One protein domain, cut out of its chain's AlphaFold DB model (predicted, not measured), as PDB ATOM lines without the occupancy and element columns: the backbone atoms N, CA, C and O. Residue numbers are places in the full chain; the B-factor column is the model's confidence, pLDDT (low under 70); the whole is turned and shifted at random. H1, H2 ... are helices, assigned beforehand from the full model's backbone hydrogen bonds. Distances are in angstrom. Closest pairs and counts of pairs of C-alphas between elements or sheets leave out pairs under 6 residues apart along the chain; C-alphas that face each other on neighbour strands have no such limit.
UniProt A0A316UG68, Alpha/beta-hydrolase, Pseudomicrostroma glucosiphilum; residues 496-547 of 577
ATOM      1  N   VAL A 496     -26.210 -25.801 -18.267       75.06
ATOM      2  CA  VAL A 496     -24.835 -25.382 -17.921       75.06
ATOM      3  C   VAL A 496     -24.070 -24.875 -19.152       75.06
ATOM      4  O   VAL A 496     -23.396 -23.848 -19.078       75.06
ATOM      5  N   LEU A 497     -24.200 -25.560 -20.290       78.56
ATOM      6  CA  LEU A 497     -23.581 -25.165 -21.558       78.56
ATOM      7  C   LEU A 497     -24.167 -23.858 -22.104       78.56
ATOM      8  O   LEU A 497     -23.428 -23.008 -22.590       78.56
ATOM      9  N   ASP A 498     -25.469 -23.641 -21.949       83.19
ATOM     10  CA  ASP A 498     -26.089 -22.370 -22.313       83.19
ATOM     11  C   ASP A 498     -25.623 -21.226 -21.427       83.19
ATOM     12  O   ASP A 498     -25.314 -20.146 -21.923       83.19
ATOM     13  N   LEU A 499     -25.514 -21.453 -20.116       78.06
ATOM     14  CA  LEU A 499     -24.965 -20.460 -19.199       78.06
ATOM     15  C   LEU A 499     -23.511 -20.115 -19.556       78.06
ATOM     16  O   LEU A 499     -23.111 -18.954 -19.417       78.06
ATOM     17  N   ARG A 500     -22.735 -21.077 -20.076       77.44
ATOM     18  CA  ARG A 500     -21.417 -20.811 -20.670       77.44
ATOM     19  C   ARG A 500     -21.515 -19.899 -21.881       77.44
ATOM     20  O   ARG A 500     -20.863 -18.859 -21.893       77.44
ATOM     21  N   ASP A 501     -22.330 -20.250 -22.863       81.69
ATOM     22  CA  ASP A 501     -22.414 -19.507 -24.124       81.69
ATOM     23  C   ASP A 501     -22.951 -18.079 -23.904       81.69
ATOM     24  O   ASP A 501     -22.424 -17.104 -24.449       81.69
ATOM     25  N   ILE A 502     -23.931 -17.924 -23.008       82.81
ATOM     26  CA  ILE A 502     -24.435 -16.628 -22.533       82.81
ATOM     27  C   ILE A 502     -23.327 -15.839 -21.830       82.81
ATOM     28  O   ILE A 502     -23.184 -14.634 -22.051       82.81
ATOM     29  N   SER A 503     -22.530 -16.503 -20.990       77.69
ATOM     30  CA  SER A 503     -21.411 -15.860 -20.307       77.69
ATOM     31  C   SER A 503     -20.349 -15.358 -21.279       77.69
ATOM     32  O   SER A 503     -19.815 -14.268 -21.079       77.69
ATOM     33  N   GLU A 504     -20.030 -16.128 -22.314       76.25
ATOM     34  CA  GLU A 504     -19.079 -15.721 -23.348       76.25
ATOM     35  C   GLU A 504     -19.600 -14.526 -24.147       76.25
ATOM     36  O   GLU A 504     -18.855 -13.570 -24.373       76.25
ATOM     37  N   LEU A 505     -20.891 -14.523 -24.493       80.19
ATOM     38  CA  LEU A 505     -21.526 -13.397 -25.174       80.19
ATOM     39  C   LEU A 505     -21.469 -12.120 -24.326       80.19
ATOM     40  O   LEU A 505     -21.056 -11.066 -24.811       80.19
ATOM     41  N   LEU A 506     -21.840 -12.212 -23.046       76.94
ATOM     42  CA  LEU A 506     -21.807 -11.076 -22.122       76.94
ATOM     43  C   LEU A 506     -20.383 -10.576 -21.853       76.94
ATOM     44  O   LEU A 506     -20.198  -9.377 -21.643       76.94
ATOM     45  N   ALA A 507     -19.384 -11.462 -21.876       71.00
ATOM     46  CA  ALA A 507     -17.977 -11.095 -21.738       71.00
ATOM     47  C   ALA A 507     -17.409 -10.421 -23.001       71.00
ATOM     48  O   ALA A 507     -16.549  -9.546 -22.897       71.00
ATOM     49  N   ALA A 508     -17.889 -10.800 -24.191       69.75
ATOM     50  CA  ALA A 508     -17.468 -10.215 -25.463       69.75
ATOM     51  C   ALA A 508     -18.036  -8.800 -25.701       69.75
ATOM     52  O   ALA A 508     -17.457  -8.014 -26.459       69.75
ATOM     53  N   CYS A 509     -19.144  -8.447 -25.045       65.00
ATOM     54  CA  CYS A 509     -19.721  -7.106 -25.088       65.00
ATOM     55  C   CYS A 509     -18.779  -6.075 -24.431       65.00
ATOM     56  O   CYS A 509     -18.694  -5.964 -23.207       65.00
ATOM     57  N   LYS A 510     -18.088  -5.269 -25.253       49.38
ATOM     58  CA  LYS A 510     -17.304  -4.093 -24.822       49.38
ATOM     59  C   LYS A 510     -18.242  -2.981 -24.320       49.38
ATOM     60  O   LYS A 510     -18.529  -2.035 -25.037       49.38
ATOM     61  N   GLY A 511     -18.749  -3.140 -23.102       53.22
ATOM     62  CA  GLY A 511     -19.789  -2.287 -22.501       53.22
ATOM     63  C   GLY A 511     -20.423  -2.984 -21.300       53.22
ATOM     64  O   GLY A 511     -21.628  -3.168 -21.238       53.22
ATOM     65  N   SER A 512     -19.524  -3.507 -20.464       60.50
ATOM     66  CA  SER A 512     -19.638  -4.190 -19.178       60.50
ATOM     67  C   SER A 512     -20.992  -4.773 -18.763       60.50
ATOM     68  O   SER A 512     -21.968  -4.066 -18.532       60.50
ATOM     69  N   SER A 513     -20.991  -6.061 -18.425       60.03
ATOM     70  CA  SER A 513     -22.001  -6.684 -17.560       60.03
ATOM     71  C   SER A 513     -22.307  -5.815 -16.320       60.03
ATOM     72  O   SER A 513     -23.448  -5.765 -15.876       60.03
ATOM     73  N   THR A 514     -21.326  -5.043 -15.816       61.34
ATOM     74  CA  THR A 514     -21.535  -4.056 -14.738       61.34
ATOM     75  C   THR A 514     -22.379  -2.850 -15.151       61.34
ATOM     76  O   THR A 514     -23.112  -2.337 -14.323       61.34
ATOM     77  N   GLU A 515     -22.304  -2.387 -16.398       64.31
ATOM     78  CA  GLU A 515     -23.146  -1.304 -16.918       64.31
ATOM     79  C   GLU A 515     -24.594  -1.776 -17.072       64.31
ATOM     80  O   GLU A 515     -25.511  -1.054 -16.696       64.31
ATOM     81  N   ILE A 516     -24.798  -3.010 -17.552       68.44
ATOM     82  CA  ILE A 516     -26.122  -3.646 -17.589       68.44
ATOM     83  C   ILE A 516     -26.672  -3.772 -16.167       68.44
ATOM     84  O   ILE A 516     -27.785  -3.322 -15.924       68.44
ATOM     85  N   LEU A 517     -25.871  -4.299 -15.230       66.31
ATOM     86  CA  LEU A 517     -26.211  -4.419 -13.809       66.31
ATOM     87  C   LEU A 517     -26.591  -3.069 -13.189       66.31
ATOM     88  O   LEU A 517     -27.666  -2.968 -12.601       66.31
ATOM     89  N   CYS A 518     -25.757  -2.036 -13.360       62.16
ATOM     90  CA  CYS A 518     -26.023  -0.681 -12.868       62.16
ATOM     91  C   CYS A 518     -27.307  -0.108 -13.476       62.16
ATOM     92  O   CYS A 518     -28.151   0.388 -12.736       62.16
ATOM     93  N   LYS A 519     -27.511  -0.261 -14.790       64.81
ATOM     94  CA  LYS A 519     -28.741   0.163 -15.470       64.81
ATOM     95  C   LYS A 519     -29.969  -0.547 -14.896       64.81
ATOM     96  O   LYS A 519     -30.945   0.115 -14.575       64.81
ATOM     97  N   THR A 520     -29.939  -1.869 -14.709       64.00
ATOM     98  CA  THR A 520     -31.062  -2.603 -14.091       64.00
ATOM     99  C   THR A 520     -31.298  -2.271 -12.616       64.00
ATOM    100  O   THR A 520     -32.414  -2.469 -12.145       64.00
ATOM    101  N   ALA A 521     -30.279  -1.809 -11.885       60.69
ATOM    102  CA  ALA A 521     -30.368  -1.513 -10.455       60.69
ATOM    103  C   ALA A 521     -30.828  -0.073 -10.144       60.69
ATOM    104  O   ALA A 521     -31.302   0.182  -9.038       60.69
ATOM    105  N   GLU A 522     -30.699   0.873 -11.078       58.41
ATOM    106  CA  GLU A 522     -31.102   2.268 -10.869       58.41
ATOM    107  C   GLU A 522     -32.618   2.481 -11.066       58.41
ATOM    108  O   GLU A 522     -33.143   2.413 -12.176       58.41
ATOM    109  N   GLU A 523     -33.331   2.824  -9.986       51.22
ATOM    110  CA  GLU A 523     -34.792   3.048  -9.983       51.22
ATOM    111  C   GLU A 523     -35.246   4.343 -10.689       51.22
ATOM    112  O   GLU A 523     -36.426   4.493 -11.001       51.22
ATOM    113  N   SER A 524     -34.345   5.300 -10.943       48.75
ATOM    114  CA  SER A 524     -34.722   6.644 -11.427       48.75
ATOM    115  C   SER A 524     -34.657   6.822 -12.953       48.75
ATOM    116  O   SER A 524     -35.359   7.682 -13.481       48.75
ATOM    117  N   TYR A 525     -33.852   6.018 -13.658       53.16
ATOM    118  CA  TYR A 525     -33.682   6.023 -15.125       53.16
ATOM    119  C   TYR A 525     -33.320   4.615 -15.638       53.16
ATOM    120  O   TYR A 525     -32.415   4.442 -16.457       53.16
ATOM    121  N   GLY A 526     -34.004   3.590 -15.125       56.06
ATOM    122  CA  GLY A 526     -33.786   2.208 -15.551       56.06
ATOM    123  C   GLY A 526     -33.933   2.032 -17.075       56.06
ATOM    124  O   GLY A 526     -34.639   2.806 -17.733       56.06
ATOM    125  N   PRO A 527     -33.268   1.032 -17.677       60.56
ATOM    126  CA  PRO A 527     -33.350   0.772 -19.103       60.56
ATOM    127  C   PRO A 527     -34.797   0.472 -19.494       60.56
ATOM    128  O   PRO A 527     -35.535  -0.162 -18.739       60.56
ATOM    129  N   SER A 528     -35.194   0.911 -20.692       72.12
ATOM    130  CA  SER A 528     -36.531   0.633 -21.225       72.12
ATOM    131  C   SER A 528     -36.844  -0.866 -21.139       72.12
ATOM    132  O   SER A 528     -36.002  -1.699 -21.490       72.12
ATOM    133  N   GLU A 529     -38.061  -1.213 -20.711       74.38
ATOM    134  CA  GLU A 529     -38.543  -2.601 -20.641       74.38
ATOM    135  C   GLU A 529     -38.353  -3.328 -21.987       74.38
ATOM    136  O   GLU A 529     -38.027  -4.514 -22.019       74.38
ATOM    137  N   ASP A 530     -38.459  -2.605 -23.108       81.44
ATOM    138  CA  ASP A 530     -38.226  -3.144 -24.451       81.44
ATOM    139  C   ASP A 530     -36.749  -3.421 -24.752       81.44
ATOM    140  O   ASP A 530     -36.435  -4.392 -25.444       81.44
ATOM    141  N   TRP A 531     -35.828  -2.623 -24.204       82.06
ATOM    142  CA  TRP A 531     -34.394  -2.887 -24.327       82.06
ATOM    143  C   TRP A 531     -34.010  -4.157 -23.561       82.06
ATOM    144  O   TRP A 531     -33.361  -5.039 -24.124       82.06
ATOM    145  N   LEU A 532     -34.484  -4.298 -22.315       82.56
ATOM    146  CA  LEU A 532     -34.277  -5.511 -21.514       82.56
ATOM    147  C   LEU A 532     -34.890  -6.739 -22.191       82.56
ATOM    148  O   LEU A 532     -34.288  -7.813 -22.202       82.56
ATOM    149  N   TRP A 533     -36.057  -6.570 -22.812       83.62
ATOM    150  CA  TRP A 533     -36.709  -7.623 -23.580       83.62
ATOM    151  C   TRP A 533     -35.924  -8.035 -24.834       83.62
ATOM    152  O   TRP A 533     -35.815  -9.221 -25.145       83.62
ATOM    153  N   SER A 534     -35.336  -7.079 -25.555       85.38
ATOM    154  CA  SER A 534     -34.462  -7.377 -26.696       85.38
ATOM    155  C   SER A 534     -33.177  -8.084 -26.254       85.38
ATOM    156  O   SER A 534     -32.715  -9.017 -26.919       85.38
ATOM    157  N   LEU A 535     -32.613  -7.672 -25.116       83.81
ATOM    158  CA  LEU A 535     -31.420  -8.285 -24.545       83.81
ATOM    159  C   LEU A 535     -31.685  -9.739 -24.138       83.81
ATOM    160  O   LEU A 535     -30.963 -10.622 -24.593       83.81
ATOM    161  N   ILE A 536     -32.743 -10.015 -23.362       84.25
ATOM    162  CA  ILE A 536     -33.050 -11.393 -22.941       84.25
ATOM    163  C   ILE A 536     -33.330 -12.304 -24.138       84.25
ATOM    164  O   ILE A 536     -32.864 -13.438 -24.160       84.25
ATOM    165  N   LYS A 537     -34.001 -11.804 -25.186       86.25
ATOM    166  CA  LYS A 537     -34.198 -12.557 -26.434       86.25
ATOM    167  C   LYS A 537     -32.883 -12.902 -27.122       86.25
ATOM    168  O   LYS A 537     -32.739 -14.009 -27.628       86.25
ATOM    169  N   THR A 538     -31.929 -11.976 -27.127       85.75
ATOM    170  CA  THR A 538     -30.603 -12.202 -27.717       85.75
ATOM    171  C   THR A 538     -29.815 -13.242 -26.920       85.75
ATOM    172  O   THR A 538     -29.205 -14.128 -27.515       85.75
ATOM    173  N   LEU A 539     -29.869 -13.172 -25.585       84.50
ATOM    174  CA  LEU A 539     -29.234 -14.150 -24.695       84.50
ATOM    175  C   LEU A 539     -29.858 -15.542 -24.895       84.50
ATOM    176  O   LEU A 539     -29.139 -16.505 -25.141       84.50
ATOM    177  N   ARG A 540     -31.194 -15.634 -24.928       83.75
ATOM    178  CA  ARG A 540     -31.937 -16.877 -25.211       83.75
ATOM    179  C   ARG A 540     -31.666 -17.436 -26.614       83.75
ATOM    180  O   ARG A 540     -31.632 -18.647 -26.797       83.75
ATOM    181  N   ALA A 541     -31.420 -16.587 -27.610       85.56
ATOM    182  CA  ALA A 541     -31.063 -17.040 -28.958       85.56
ATOM    183  C   ALA A 541     -29.699 -17.752 -29.018       85.56
ATOM    184  O   ALA A 541     -29.469 -18.527 -29.942       85.56
ATOM    185  N   HIS A 542     -28.816 -17.518 -28.042       83.38
ATOM    186  CA  HIS A 542     -27.543 -18.234 -27.905       83.38
ATOM    187  C   HIS A 542     -27.660 -19.491 -27.026       83.38
ATOM    188  O   HIS A 542     -26.756 -20.318 -27.031       83.38
ATOM    189  N   ALA A 543     -28.786 -19.666 -26.329       83.50
ATOM    190  CA  ALA A 543     -29.085 -20.797 -25.456       83.50
ATOM    191  C   ALA A 543     -29.696 -21.972 -26.253       83.50
ATOM    192  O   ALA A 543     -30.900 -22.237 -26.185       83.50
ATOM    193  N   GLN A 544     -28.887 -22.599 -27.113       83.00
ATOM    194  CA  GLN A 544     -29.327 -23.603 -28.097       83.00
ATOM    195  C   GLN A 544     -28.742 -25.001 -27.854       83.00
ATOM    196  O   GLN A 544     -28.881 -25.876 -28.712       83.00
ATOM    197  N   ASN A 545     -28.069 -25.231 -26.722       84.75
ATOM    198  CA  ASN A 545     -27.526 -26.549 -26.418       84.75
ATOM    199  C   ASN A 545     -28.658 -27.565 -26.194       84.75
ATOM    200  O   ASN A 545     -29.746 -27.227 -25.718       84.75
ATOM    201  N   GLU A 546     -28.402 -28.827 -26.550       85.62
ATOM    202  CA  GLU A 546     -29.362 -29.911 -26.338       85.62
ATOM    203  C   GLU A 546     -29.650 -30.067 -24.840       85.62
ATOM    204  O   GLU A 546     -28.734 -30.187 -24.027       85.62
ATOM    205  N   LYS A 547     -30.937 -30.065 -24.480       86.56
ATOM    206  CA  LYS A 547     -31.427 -30.184 -23.102       86.56
ATOM    207  C   LYS A 547     -32.378 -31.356 -22.969       86.56
ATOM    208  O   LYS A 547     -33.016 -31.795 -23.926       86.56
TER     209      LYS A 547
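Overview. This is residues 496 to 547 of the 577 residues of the protein "Alpha/beta-hydrolase" of Pseudomicrostroma glucosiphilum (UniProt A0A316UG68). Three helices make a loose, open triangle: H1 and H2 meet in a corner near the end of H1 and the start of H2, and H3, the longest helix, makes the third side, packing on H1 with its last residues and passing H2 at a small gap. Residues 507 to 512, round the corner between H1 and H2, stick out, and the link after H2 and the tail after H3 reach toward opposite ends of the long axis. The printed part has 52 residues with three named helices, in the order H1, H2, H3, and no named strand; the class is all helix. It is only just loose, close to compact, with a radius of gyration of the C-alphas of 12.3 A, and its C-alphas span 40 by 20 by 16 A, only just elongated.

Arrangement. Begin with H3, residues 529 to 542, and look at its residues 539 to 542, which alone touch H1, residues 496 to 508. The closest C-alphas of the two are those of Leu 539 and Ile 502, 5.8 A apart. H1 and H3 run opposite ways at a steep tilt of 59 degrees. Now look at H2, residues 513 to 521: it touches no helix, but H2 and H3 are near each other, with 5 pairs of C-alphas within 10 A and none within 8 A. H1 and H2 are close but not clearly touching; their closest C-alphas, those of Leu 506 and Ser 513, are 6.3 A apart. The lines of H1 and H2 are about perpendicular, at 84 degrees. In H1, H2 and H3 every O i to N i+4 pair is within hydrogen-bond range.

Along the chain. Find C-alpha 529 at (-38.543, -2.601, -20.641); from there H3 runs 20.4 A through 14 residues to C-alpha 542 at (-27.543, -18.234, -27.905). Go back to C-alpha 496 at (-24.835, -25.382, -17.921), where the 13 residues of H1 begin; they end at Ala 508, 18.5 A away between C-alphas. The 9 residues of H2 run from Ser 513 to Ala 521.

Size, cuts and confidence. The two C-alphas farthest apart are those of Ser 524 and Glu 546, at 39.8 A, while the first and last printed C-alphas, those of Val 496 and Lys 547, are 9.7 A apart. The printed part has no cut. The link from H1 to H2, 4 residues, is tight; the link from H2 to H3, 7 residues, is short. In the B-factor column, the mean pLDDT of the printed part is 73.1, and residues 508 to 527 are under 70, the model's low-confidence stretch.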